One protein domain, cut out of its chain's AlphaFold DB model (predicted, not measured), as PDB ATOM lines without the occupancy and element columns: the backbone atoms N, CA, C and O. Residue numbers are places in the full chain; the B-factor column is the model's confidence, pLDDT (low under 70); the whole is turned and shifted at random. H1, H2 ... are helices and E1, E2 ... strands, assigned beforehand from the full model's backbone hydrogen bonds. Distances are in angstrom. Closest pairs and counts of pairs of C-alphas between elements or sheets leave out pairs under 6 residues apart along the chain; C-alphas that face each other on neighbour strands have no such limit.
ATOM      1  N   VAL A   5     164.201 156.441 174.921       86.06
ATOM      2  CA  VAL A   5     165.405 157.271 175.058       86.06
ATOM      3  C   VAL A   5     166.241 156.731 176.210       86.06
ATOM      4  O   VAL A   5     165.749 156.594 177.328       86.06
ATOM      5  N   MET A   6     167.501 156.406 175.930       88.69
ATOM      6  CA  MET A   6     168.494 156.141 176.966       88.69
ATOM      7  C   MET A   6     169.237 157.432 177.285       88.69
ATOM      8  O   MET A   6     169.716 158.088 176.362       88.69
ATOM      9  N   SER A   7     169.380 157.751 178.569       92.69
ATOM     10  CA  SER A   7     170.085 158.946 179.035       92.69
ATOM     11  C   SER A   7     171.181 158.588 180.034       92.69
ATOM     12  O   SER A   7     171.046 157.637 180.803       92.69
ATOM     13  N   SER A   8     172.267 159.357 180.024       92.94
ATOM     14  CA  SER A   8     173.313 159.299 181.043       92.94
ATOM     15  C   SER A   8     172.863 159.977 182.339       92.94
ATOM     16  O   SER A   8     171.861 160.702 182.373       92.94
ATOM     17  N   LYS A   9     173.671 159.823 183.395       94.94
ATOM     18  CA  LYS A   9     173.666 160.767 184.519       94.94
ATOM     19  C   LYS A   9     174.017 162.181 184.046       94.94
ATOM     20  O   LYS A   9     174.549 162.368 182.946       94.94
ATOM     21  N   VAL A  10     173.729 163.162 184.895       95.69
ATOM     22  CA  VAL A  10     174.164 164.542 184.677       95.69
ATOM     23  C   VAL A  10     175.666 164.628 184.928       95.69
ATOM     24  O   VAL A  10     176.166 164.148 185.942       95.69
ATOM     25  N   LEU A  11     176.373 165.242 183.990       95.69
ATOM     26  CA  LEU A  11     177.806 165.485 184.046       95.69
ATOM     27  C   LEU A  11     178.042 166.964 184.350       95.69
ATOM     28  O   LEU A  11     177.456 167.828 183.699       95.69
ATOM     29  N   VAL A  12     178.903 167.261 185.316       96.62
ATOM     30  CA  VAL A  12     179.298 168.630 185.666       96.62
ATOM     31  C   VAL A  12     180.684 168.907 185.120       96.62
ATOM     32  O   VAL A  12     181.606 168.134 185.362       96.62
ATOM     33  N   VAL A  13     180.846 170.019 184.406       95.38
ATOM     34  CA  VAL A  13     182.151 170.459 183.903       95.38
ATOM     35  C   VAL A  13     183.021 170.934 185.067       95.38
ATOM     36  O   VAL A  13     182.730 171.965 185.677       95.38
ATOM     37  N   THR A  14     184.115 170.228 185.339       96.25
ATOM     38  CA  THR A  14     185.085 170.585 186.390       96.25
ATOM     39  C   THR A  14     186.321 171.280 185.839       96.25
ATOM     40  O   THR A  14     186.927 172.092 186.536       96.25
ATOM     41  N   GLN A  15     186.657 171.036 184.570       95.94
ATOM     42  CA  GLN A  15     187.777 171.684 183.894       95.94
ATOM     43  C   GLN A  15     187.494 171.902 182.405       95.94
ATOM     44  O   GLN A  15     186.788 171.124 181.762       95.94
ATOM     45  N   ILE A  16     188.073 172.967 181.837       95.12
ATOM     46  CA  ILE A  16     188.039 173.259 180.398       95.12
ATOM     47  C   ILE A  16     189.472 173.223 179.870       95.12
ATOM     48  O   ILE A  16     190.241 174.161 180.074       95.12
ATOM     49  N   ASN A  17     189.817 172.153 179.158       94.81
ATOM     50  CA  ASN A  17     191.159 171.927 178.621       94.81
ATOM     51  C   ASN A  17     191.403 172.731 177.339       94.81
ATOM     52  O   ASN A  17     192.509 173.206 177.083       94.81
ATOM     53  N   ARG A  18     190.370 172.886 176.502       93.62
ATOM     54  CA  ARG A  18     190.464 173.600 175.223       93.62
ATOM     55  C   ARG A  18     189.134 174.249 174.857       93.62
ATOM     56  O   ARG A  18     188.076 173.666 175.044       93.62
ATOM     57  N   LYS A  19     189.183 175.430 174.236       88.81
ATOM     58  CA  LYS A  19     187.987 176.060 173.657       88.81
ATOM     59  C   LYS A  19     187.552 175.347 172.377       88.81
ATOM     60  O   LYS A  19     188.382 175.007 171.534       88.81
ATOM     61  N   THR A  20     186.247 175.178 172.202       88.69
ATOM     62  CA  THR A  20     185.657 174.635 170.971       88.69
ATOM     63  C   THR A  20     184.762 175.691 170.324       88.69
ATOM     64  O   THR A  20     184.272 176.584 171.006       88.69
ATOM     65  N   LYS A  21     184.557 175.594 169.008       87.38
ATOM     66  CA  LYS A  21     183.546 176.386 168.281       87.38
ATOM     67  C   LYS A  21     182.249 175.599 168.053       87.38
ATOM     68  O   LYS A  21     181.405 176.018 167.269       87.38
ATOM     69  N   ALA A  22     182.124 174.417 168.658       85.12
ATOM     70  CA  ALA A  22     180.918 173.613 168.531       85.12
ATOM     71  C   ALA A  22     179.811 174.260 169.367       85.12
ATOM     72  O   ALA A  22     180.041 174.601 170.519       85.12
ATOM     73  N   GLN A  23     178.630 174.428 168.776       82.25
ATOM     74  CA  GLN A  23     177.563 175.320 169.239       82.25
ATOM     75  C   GLN A  23     177.311 175.306 170.756       82.25
ATOM     76  O   GLN A  23     177.642 176.273 171.426       82.25
ATOM     77  N   MET A  24     176.772 174.214 171.302       89.44
ATOM     78  CA  MET A  24     176.488 174.090 172.740       89.44
ATOM     79  C   MET A  24     177.775 174.082 173.588       89.44
ATOM     80  O   MET A  24     177.838 174.675 174.661       89.44
ATOM     81  N   PHE A  25     178.847 173.473 173.074       88.31
ATOM     82  CA  PHE A  25     180.108 173.309 173.802       88.31
ATOM     83  C   PHE A  25     180.922 174.605 173.933       88.31
ATOM     84  O   PHE A  25     181.726 174.724 174.853       88.31
ATOM     85  N   GLN A  26     180.757 175.581 173.036       90.56
ATOM     86  CA  GLN A  26     181.514 176.840 173.083       90.56
ATOM     87  C   GLN A  26     181.102 177.723 174.269       90.56
ATOM     88  O   GLN A  26     181.885 178.559 174.718       90.56
ATOM     89  N   ASN A  27     179.874 177.527 174.760       89.38
ATOM     90  CA  ASN A  27     179.266 178.304 175.832       89.38
ATOM     91  C   ASN A  27     179.403 177.632 177.208       89.38
ATOM     92  O   ASN A  27     179.002 178.229 178.208       89.38
ATOM     93  N   LEU A  28     179.966 176.415 177.275       91.06
ATOM     94  CA  LEU A  28     180.168 175.706 178.536       91.06
ATOM     95  C   LEU A  28     181.155 176.451 179.436       91.06
ATOM     96  O   LEU A  28     182.206 176.927 178.999       91.06
ATOM     97  N   LYS A  29     180.804 176.525 180.717       93.12
ATOM     98  CA  LYS A  29     181.606 177.122 181.783       93.12
ATOM     99  C   LYS A  29     181.853 176.077 182.868       93.12
ATOM    100  O   LYS A  29     181.210 175.031 182.899       93.12
ATOM    101  N   LEU A  30     182.782 176.371 183.774       94.56
ATOM    102  CA  LEU A  30     182.954 175.565 184.982       94.56
ATOM    103  C   LEU A  30     181.633 175.519 185.760       94.56
ATOM    104  O   LEU A  30     180.977 176.546 185.931       94.56
ATOM    105  N   GLY A  31     181.244 174.322 186.189       94.12
ATOM    106  CA  GLY A  31     179.970 174.060 186.853       94.12
ATOM    107  C   GLY A  31     178.773 173.874 185.915       94.12
ATOM    108  O   GLY A  31     177.704 173.517 186.407       94.12
ATOM    109  N   SER A  32     178.918 174.073 184.596       94.12
ATOM    110  CA  SER A  32     177.843 173.774 183.640       94.12
ATOM    111  C   SER A  32     177.465 172.300 183.693       94.12
ATOM    112  O   SER A  32     178.336 171.428 183.779       94.12
ATOM    113  N   LYS A  33     176.163 172.033 183.605       95.50
ATOM    114  CA  LYS A  33     175.608 170.682 183.667       95.50
ATOM    115  C   LYS A  33     175.198 170.213 182.287       95.50
ATOM    116  O   LYS A  33     174.475 170.914 181.583       95.50
ATOM    117  N   ILE A  34     175.625 169.017 181.908       94.88
ATOM    118  CA  ILE A  34     175.255 168.419 180.629       94.88
ATOM    119  C   ILE A  34     174.675 167.021 180.818       94.88
ATOM    120  O   ILE A  34     175.021 166.316 181.765       94.88
ATOM    121  N   GLN A  35     173.811 166.602 179.900       95.56
ATOM    122  CA  GLN A  35     173.273 165.247 179.856       95.56
ATOM    123  C   GLN A  35     173.367 164.693 178.437       95.56
ATOM    124  O   GLN A  35     173.097 165.389 177.459       95.56
ATOM    125  N   LEU A  36     173.768 163.430 178.324       93.38
ATOM    126  CA  LEU A  36     173.832 162.720 177.054       93.38
ATOM    127  C   LEU A  36     172.594 161.840 176.918       93.38
ATOM    128  O   LEU A  36     172.210 161.160 177.868       93.38
ATOM    129  N   SER A  37     171.989 161.813 175.738       92.25
ATOM    130  CA  SER A  37     170.873 160.923 175.438       92.25
ATOM    131  C   SER A  37     170.943 160.361 174.023       92.25
ATOM    132  O   SER A  37     171.517 160.958 173.110       92.25
ATOM    133  N   ILE A  38     170.382 159.171 173.832       90.19
ATOM    134  CA  ILE A  38     170.328 158.495 172.539       90.19
ATOM    135  C   ILE A  38     168.979 157.786 172.362       90.19
ATOM    136  O   ILE A  38     168.538 157.054 173.253       90.19
ATOM    137  N   PRO A  39     168.299 157.973 171.217       84.25
ATOM    138  CA  PRO A  39     167.081 157.236 170.923       84.25
ATOM    139  C   PRO A  39     167.411 155.787 170.544       84.25
ATOM    140  O   PRO A  39     168.071 155.514 169.540       84.25
ATOM    141  N   VAL A  40     166.896 154.842 171.321       78.88
ATOM    142  CA  VAL A  40     166.939 153.406 171.055       78.88
ATOM    143  C   VAL A  40     165.749 153.030 170.180       78.88
ATOM    144  O   VAL A  40     164.587 153.050 170.593       78.88
ATOM    145  N   LYS A  41     166.044 152.658 168.934       71.81
ATOM    146  CA  LYS A  41     165.056 152.049 168.040       71.81
ATOM    147  C   LYS A  41     164.969 150.551 168.333       71.81
ATOM    148  O   LYS A  41     165.989 149.903 168.560       71.81
ATOM    149  N   ARG A  42     163.756 149.985 168.294       63.75
ATOM    150  CA  ARG A  42     163.566 148.526 168.351       63.75
ATOM    151  C   ARG A  42     164.360 147.870 167.219       63.75
ATOM    152  O   ARG A  42     164.218 148.267 166.064       63.75
ATOM    153  N   ALA A  43     165.160 146.858 167.550       57.88
ATOM    154  CA  ALA A  43     165.839 146.040 166.554       57.88
ATOM    155  C   ALA A  43     164.783 145.279 165.734       57.88
ATOM    156  O   ALA A  43     164.067 144.431 166.261       57.88
ATOM    157  N   ALA A  51     173.039 155.960 161.139       62.19
ATOM    158  CA  ALA A  51     173.958 156.419 162.170       62.19
ATOM    159  C   ALA A  51     173.138 156.957 163.350       62.19
ATOM    160  O   ALA A  51     172.309 157.855 163.185       62.19
ATOM    161  N   SER A  52     173.317 156.357 164.525       74.38
ATOM    162  CA  SER A  52     172.672 156.848 165.737       74.38
ATOM    163  C   SER A  52     173.463 158.053 166.231       74.38
ATOM    164  O   SER A  52     174.677 157.964 166.430       74.38
ATOM    165  N   TYR A  53     172.781 159.184 166.364       85.50
ATOM    166  CA  TYR A  53     173.359 160.412 166.896       85.50
ATOM    167  C   TYR A  53     173.080 160.489 168.390       85.50
ATOM    168  O   TYR A  53     171.978 160.175 168.840       85.50
ATOM    169  N   ILE A  54     174.087 160.919 169.138       90.19
ATOM    170  CA  ILE A  54     173.987 161.203 170.562       90.19
ATOM    171  C   ILE A  54     173.611 162.673 170.691       90.19
ATOM    172  O   ILE A  54     174.287 163.541 170.131       90.19
ATOM    173  N   CYS A  55     172.531 162.940 171.410       92.19
ATOM    174  CA  CYS A  55     172.165 164.277 171.835       92.19
ATOM    175  C   CYS A  55     172.950 164.610 173.104       92.19
ATOM    176  O   CYS A  55     172.974 163.826 174.048       92.19
ATOM    177  N   THR A  56     173.609 165.759 173.118       93.50
ATOM    178  CA  THR A  56     174.163 166.372 174.325       93.50
ATOM    179  C   THR A  56     173.338 167.608 174.623       93.50
ATOM    180  O   THR A  56     173.247 168.488 173.772       93.50
ATOM    181  N   GLU A  57     172.764 167.687 175.811       94.25
ATOM    182  CA  GLU A  57     171.969 168.821 176.267       94.25
ATOM    183  C   GLU A  57     172.695 169.542 177.398       94.25
ATOM    184  O   GLU A  57     173.234 168.899 178.296       94.25
ATOM    185  N   ASN A  58     172.721 170.872 177.353       93.19
ATOM    186  CA  ASN A  58     173.054 171.695 178.503       93.19
ATOM    187  C   ASN A  58     171.801 171.810 179.372       93.19
ATOM    188  O   ASN A  58     170.816 172.407 178.946       93.19
ATOM    189  N   VAL A  59     171.839 171.264 180.582       92.56
ATOM    190  CA  VAL A  59     170.678 171.219 181.480       92.56
ATOM    191  C   VAL A  59     170.254 172.624 181.921       92.56
ATOM    192  O   VAL A  59     169.079 172.855 182.190       92.56
ATOM    193  N   ASP A  60     171.188 173.576 181.969       90.50
ATOM    194  CA  ASP A  60     170.919 174.931 182.451       90.50
ATOM    195  C   ASP A  60     170.309 175.832 181.362       90.50
ATOM    196  O   ASP A  60     169.526 176.731 181.665       90.50
ATOM    197  N   THR A  61     170.675 175.621 180.092       91.06
ATOM    198  CA  THR A  61     170.248 176.478 178.966       91.06
ATOM    199  C   THR A  61     169.322 175.787 177.970       91.06
ATOM    200  O   THR A  61     168.818 176.444 177.061       91.06
ATOM    201  N   SER A  62     169.130 174.472 178.101       90.62
ATOM    202  CA  SER A  62     168.452 173.606 177.126       90.62
ATOM    203  C   SER A  62     169.062 173.654 175.716       90.62
ATOM    204  O   SER A  62     168.432 173.240 174.741       90.62
ATOM    205  N   GLU A  63     170.296 174.152 175.567       92.25
ATOM    206  CA  GLU A  63     171.015 174.080 174.296       92.25
ATOM    207  C   GLU A  63     171.402 172.629 174.009       92.25
ATOM    208  O   GLU A  63     172.049 171.972 174.823       92.25
ATOM    209  N   THR A  64     171.054 172.140 172.820       92.75
ATOM    210  CA  THR A  64     171.353 170.767 172.399       92.75
ATOM    211  C   THR A  64     172.379 170.723 171.276       92.75
ATOM    212  O   THR A  64     172.389 171.587 170.399       92.75
ATOM    213  N   ASN A  65     173.186 169.669 171.237       92.38
ATOM    214  CA  ASN A  65     174.048 169.332 170.112       92.38
ATOM    215  C   ASN A  65     173.925 167.845 169.767       92.38
ATOM    216  O   ASN A  65     173.933 166.996 170.653       92.38
ATOM    217  N   TYR A  66     173.863 167.531 168.477       91.06
ATOM    218  CA  TYR A  66     173.813 166.164 167.973       91.06
ATOM    219  C   TYR A  66     175.160 165.798 167.368       91.06
ATOM    220  O   TYR A  66     175.648 166.455 166.452       91.06
ATOM    221  N   SER A  67     175.779 164.739 167.875       89.88
ATOM    222  CA  SER A  67     177.081 164.274 167.401       89.88
ATOM    223  C   SER A  67     177.075 162.769 167.197       89.88
ATOM    224  O   SER A  67     176.430 162.020 167.929       89.88
ATOM    225  N   SER A  68     177.793 162.312 166.174       88.38
ATOM    226  CA  SER A  68     178.027 160.879 165.990       88.38
ATOM    227  C   SER A  68     178.985 160.348 167.062       88.38
ATOM    228  O   SER A  68     179.776 161.107 167.630       88.38
ATOM    229  N   PHE A  69     178.987 159.030 167.269       84.94
ATOM    230  CA  PHE A  69     179.950 158.350 168.148       84.94
ATOM    231  C   PHE A  69     181.417 158.650 167.810       84.94
ATOM    232  O   PHE A  69     182.264 158.583 168.692       84.94
ATOM    233  N   ASN A  70     181.722 159.019 166.563       86.81
ATOM    234  CA  ASN A  70     183.086 159.345 166.143       86.81
ATOM    235  C   ASN A  70     183.480 160.790 166.482       86.81
ATOM    236  O   ASN A  70     184.645 161.072 166.742       86.81
ATOM    237  N   GLN A  71     182.521 161.719 166.462       87.12
ATOM    238  CA  GLN A  71     182.774 163.144 166.711       87.12
ATOM    239  C   GLN A  71     182.725 163.486 168.199       87.12
ATOM    240  O   GLN A  71     183.480 164.344 168.659       87.12
ATOM    241  N   LEU A  72     181.850 162.811 168.947       90.25
ATOM    242  CA  LEU A  72     181.609 163.115 170.350       90.25
ATOM    243  C   LEU A  72     182.874 163.005 171.227       90.25
ATOM    244  O   LEU A  72     183.117 163.945 171.981       90.25
ATOM    245  N   PRO A  73     183.735 161.971 171.116       91.00
ATOM    246  CA  PRO A  73     184.932 161.863 171.954       91.00
ATOM    247  C   PRO A  73     185.883 163.055 171.809       91.00
ATOM    248  O   PRO A  73     186.425 163.529 172.801       91.00
ATOM    249  N   ALA A  74     186.042 163.589 170.593       91.44
ATOM    250  CA  ALA A  74     186.905 164.743 170.336       91.44
ATOM    251  C   ALA A  74     186.339 166.061 170.903       91.44
ATOM    252  O   ALA A  74     187.100 166.989 171.191       91.44
ATOM    253  N   LEU A  75     185.011 166.159 171.035       91.62
ATOM    254  CA  LEU A  75     184.350 167.277 171.712       91.62
ATOM    255  C   LEU A  75     184.470 167.137 173.229       91.62
ATOM    256  O   LEU A  75     184.861 168.092 173.893       91.62
ATOM    257  N   LEU A  76     184.192 165.944 173.762       92.25
ATOM    258  CA  LEU A  76     184.269 165.670 175.195       92.25
ATOM    259  C   LEU A  76     185.696 165.798 175.731       92.25
ATOM    260  O   LEU A  76     185.874 166.322 176.820       92.25
ATOM    261  N   SER A  77     186.721 165.435 174.952       94.25
ATOM    262  CA  SER A  77     188.125 165.560 175.370       94.25
ATOM    263  C   SER A  77     188.580 167.006 175.614       94.25
ATOM    264  O   SER A  77     189.687 167.236 176.099       94.25
ATOM    265  N   ALA A  78     187.780 168.002 175.221       93.81
ATOM    266  CA  ALA A  78     188.057 169.407 175.498       93.81
ATOM    267  C   ALA A  78     187.699 169.818 176.941       93.81
ATOM    268  O   ALA A  78     188.027 170.937 177.340       93.81
ATOM    269  N   PHE A  79     187.075 168.925 177.711       95.12
ATOM    270  CA  PHE A  79     186.542 169.167 179.047       95.12
ATOM    271  C   PHE A  79     186.839 167.983 179.975       95.12
ATOM    272  O   PHE A  79     187.066 166.863 179.517       95.12
ATOM    273  N   GLU A  80     186.799 168.231 181.277       95.44
ATOM    274  CA  GLU A  80     186.739 167.186 182.300       95.44
ATOM    275  C   GLU A  80     185.388 167.254 183.002       95.44
ATOM    276  O   GLU A  80     184.816 168.339 183.171       95.44
ATOM    277  N   PHE A  81     184.871 166.084 183.371       94.88
ATOM    278  CA  PHE A  81     183.532 165.935 183.912       94.88
ATOM    279  C   PHE A  81     183.540 165.094 185.180       94.88
ATOM    280  O   PHE A  81     184.235 164.081 185.250       94.88
ATOM    281  N   GLU A  82     182.684 165.463 186.123       96.00
ATOM    282  CA  GLU A  82     182.289 164.611 187.242       96.00
ATOM    283  C   GLU A  82     180.816 164.223 187.112       96.00
ATOM    284  O   GLU A  82     179.980 165.016 186.669       96.00
ATOM    285  N   GLU A  83     180.485 162.988 187.488       94.31
ATOM    286  CA  GLU A  83     179.096 162.539 187.535       94.31
ATOM    287  C   GLU A  83     178.401 163.091 188.776       94.31
ATOM    288  O   GLU A  83     178.877 162.920 189.900       94.31
ATOM    289  N   LEU A  84     177.230 163.694 188.580       89.38
ATOM    290  CA  LEU A  84     176.340 164.018 189.682       89.38
ATOM    291  C   LEU A  84     175.542 162.757 190.046       89.38
ATOM    292  O   LEU A  84     174.823 162.214 189.200       89.38
TER     293      LEU A  84
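What this domain is: This is residues 5 to 43 and 51 to 84 of the 85 residues of an uncharacterized protein of Paenibacillus sp. N4 (UniProt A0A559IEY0). One strongly twisted sheet bends round like a half-open barrel that does not close: the long strand E3 joins a wing of E2 and E6 to a wing of E4 and E5, and the short E1 pairs along the far part of E3. The short helix H1 sits in the gap between E5 and E6, and residues 17 to 32, with no named element, span between the two wings. The printed part has 73 residues with six named strands and one named helix: along the chain E1 to E5 come first, then H1, then E6; the sheet is branched, and its neighbour pairs, E1 and E3, E2 and E3, E2 and E6, E3 and E4, and E4 and E5, are antiparallel. The class is mostly strand, and the whole is compact, with a radius of gyration of the C-alphas of 12.0 A, and elongated, spanning 38 by 23 by 19 A.

How they stand to each other: E1, residues 5 to 7, and E3, residues 33 to 40, are antiparallel at 148 degrees, with N 6 and O 38 2.9 A apart, within hydrogen-bond range. E2, residues 11 to 16, forms a hairpin with E3 at 125 degrees, with N 11 and O 34 at 2.8 A. E1 and E2 lie on one side of E3, beside residues 36 to 40 and 33 to 34. On the other side lies E4, residues 53 to 58, antiparallel to E3 at 153 degrees, with N 37 and O 55 at 2.8 A. E5, residues 64 to 68, makes a hairpin with E4 at 151 degrees, with N 56 and O 65 at 2.8 A. H1, residues 72 to 76, is on the sheet but at the sheet's level, with a height over the sheet of 0.4 A; its O i to N i+4 pair is within hydrogen-bond range. E6, residues 79 to 83, is antiparallel to E2 at 150 degrees, with N 12 and O 82 at 2.8 A. The edge strands E5 and E6 are apart.

Where its parts are: E1 begins at C-alpha 5 at (165.405, 157.271, 175.058). E2 is 13.4 A long, E3 23.1 A, E4 16.2 A, E5 13.5 A and E6 13.1 A from first to last C-alpha. E3 ends at C-alpha 40 at (166.939, 153.406, 171.055), and E6 at C-alpha 83 at (179.096, 162.539, 187.535).

The domain as a whole: The two C-alphas farthest apart, those of Leu 30 and Ala 43, are 38.8 A apart. Residues 44 to 50 are not printed, and C-alphas 43 and 51 are 13.9 A apart across this cut. The link from E2 to E3 is long, with 16 residues. The mean pLDDT of the printed part is 89.8; residues 42, 43 and 51 are under 70.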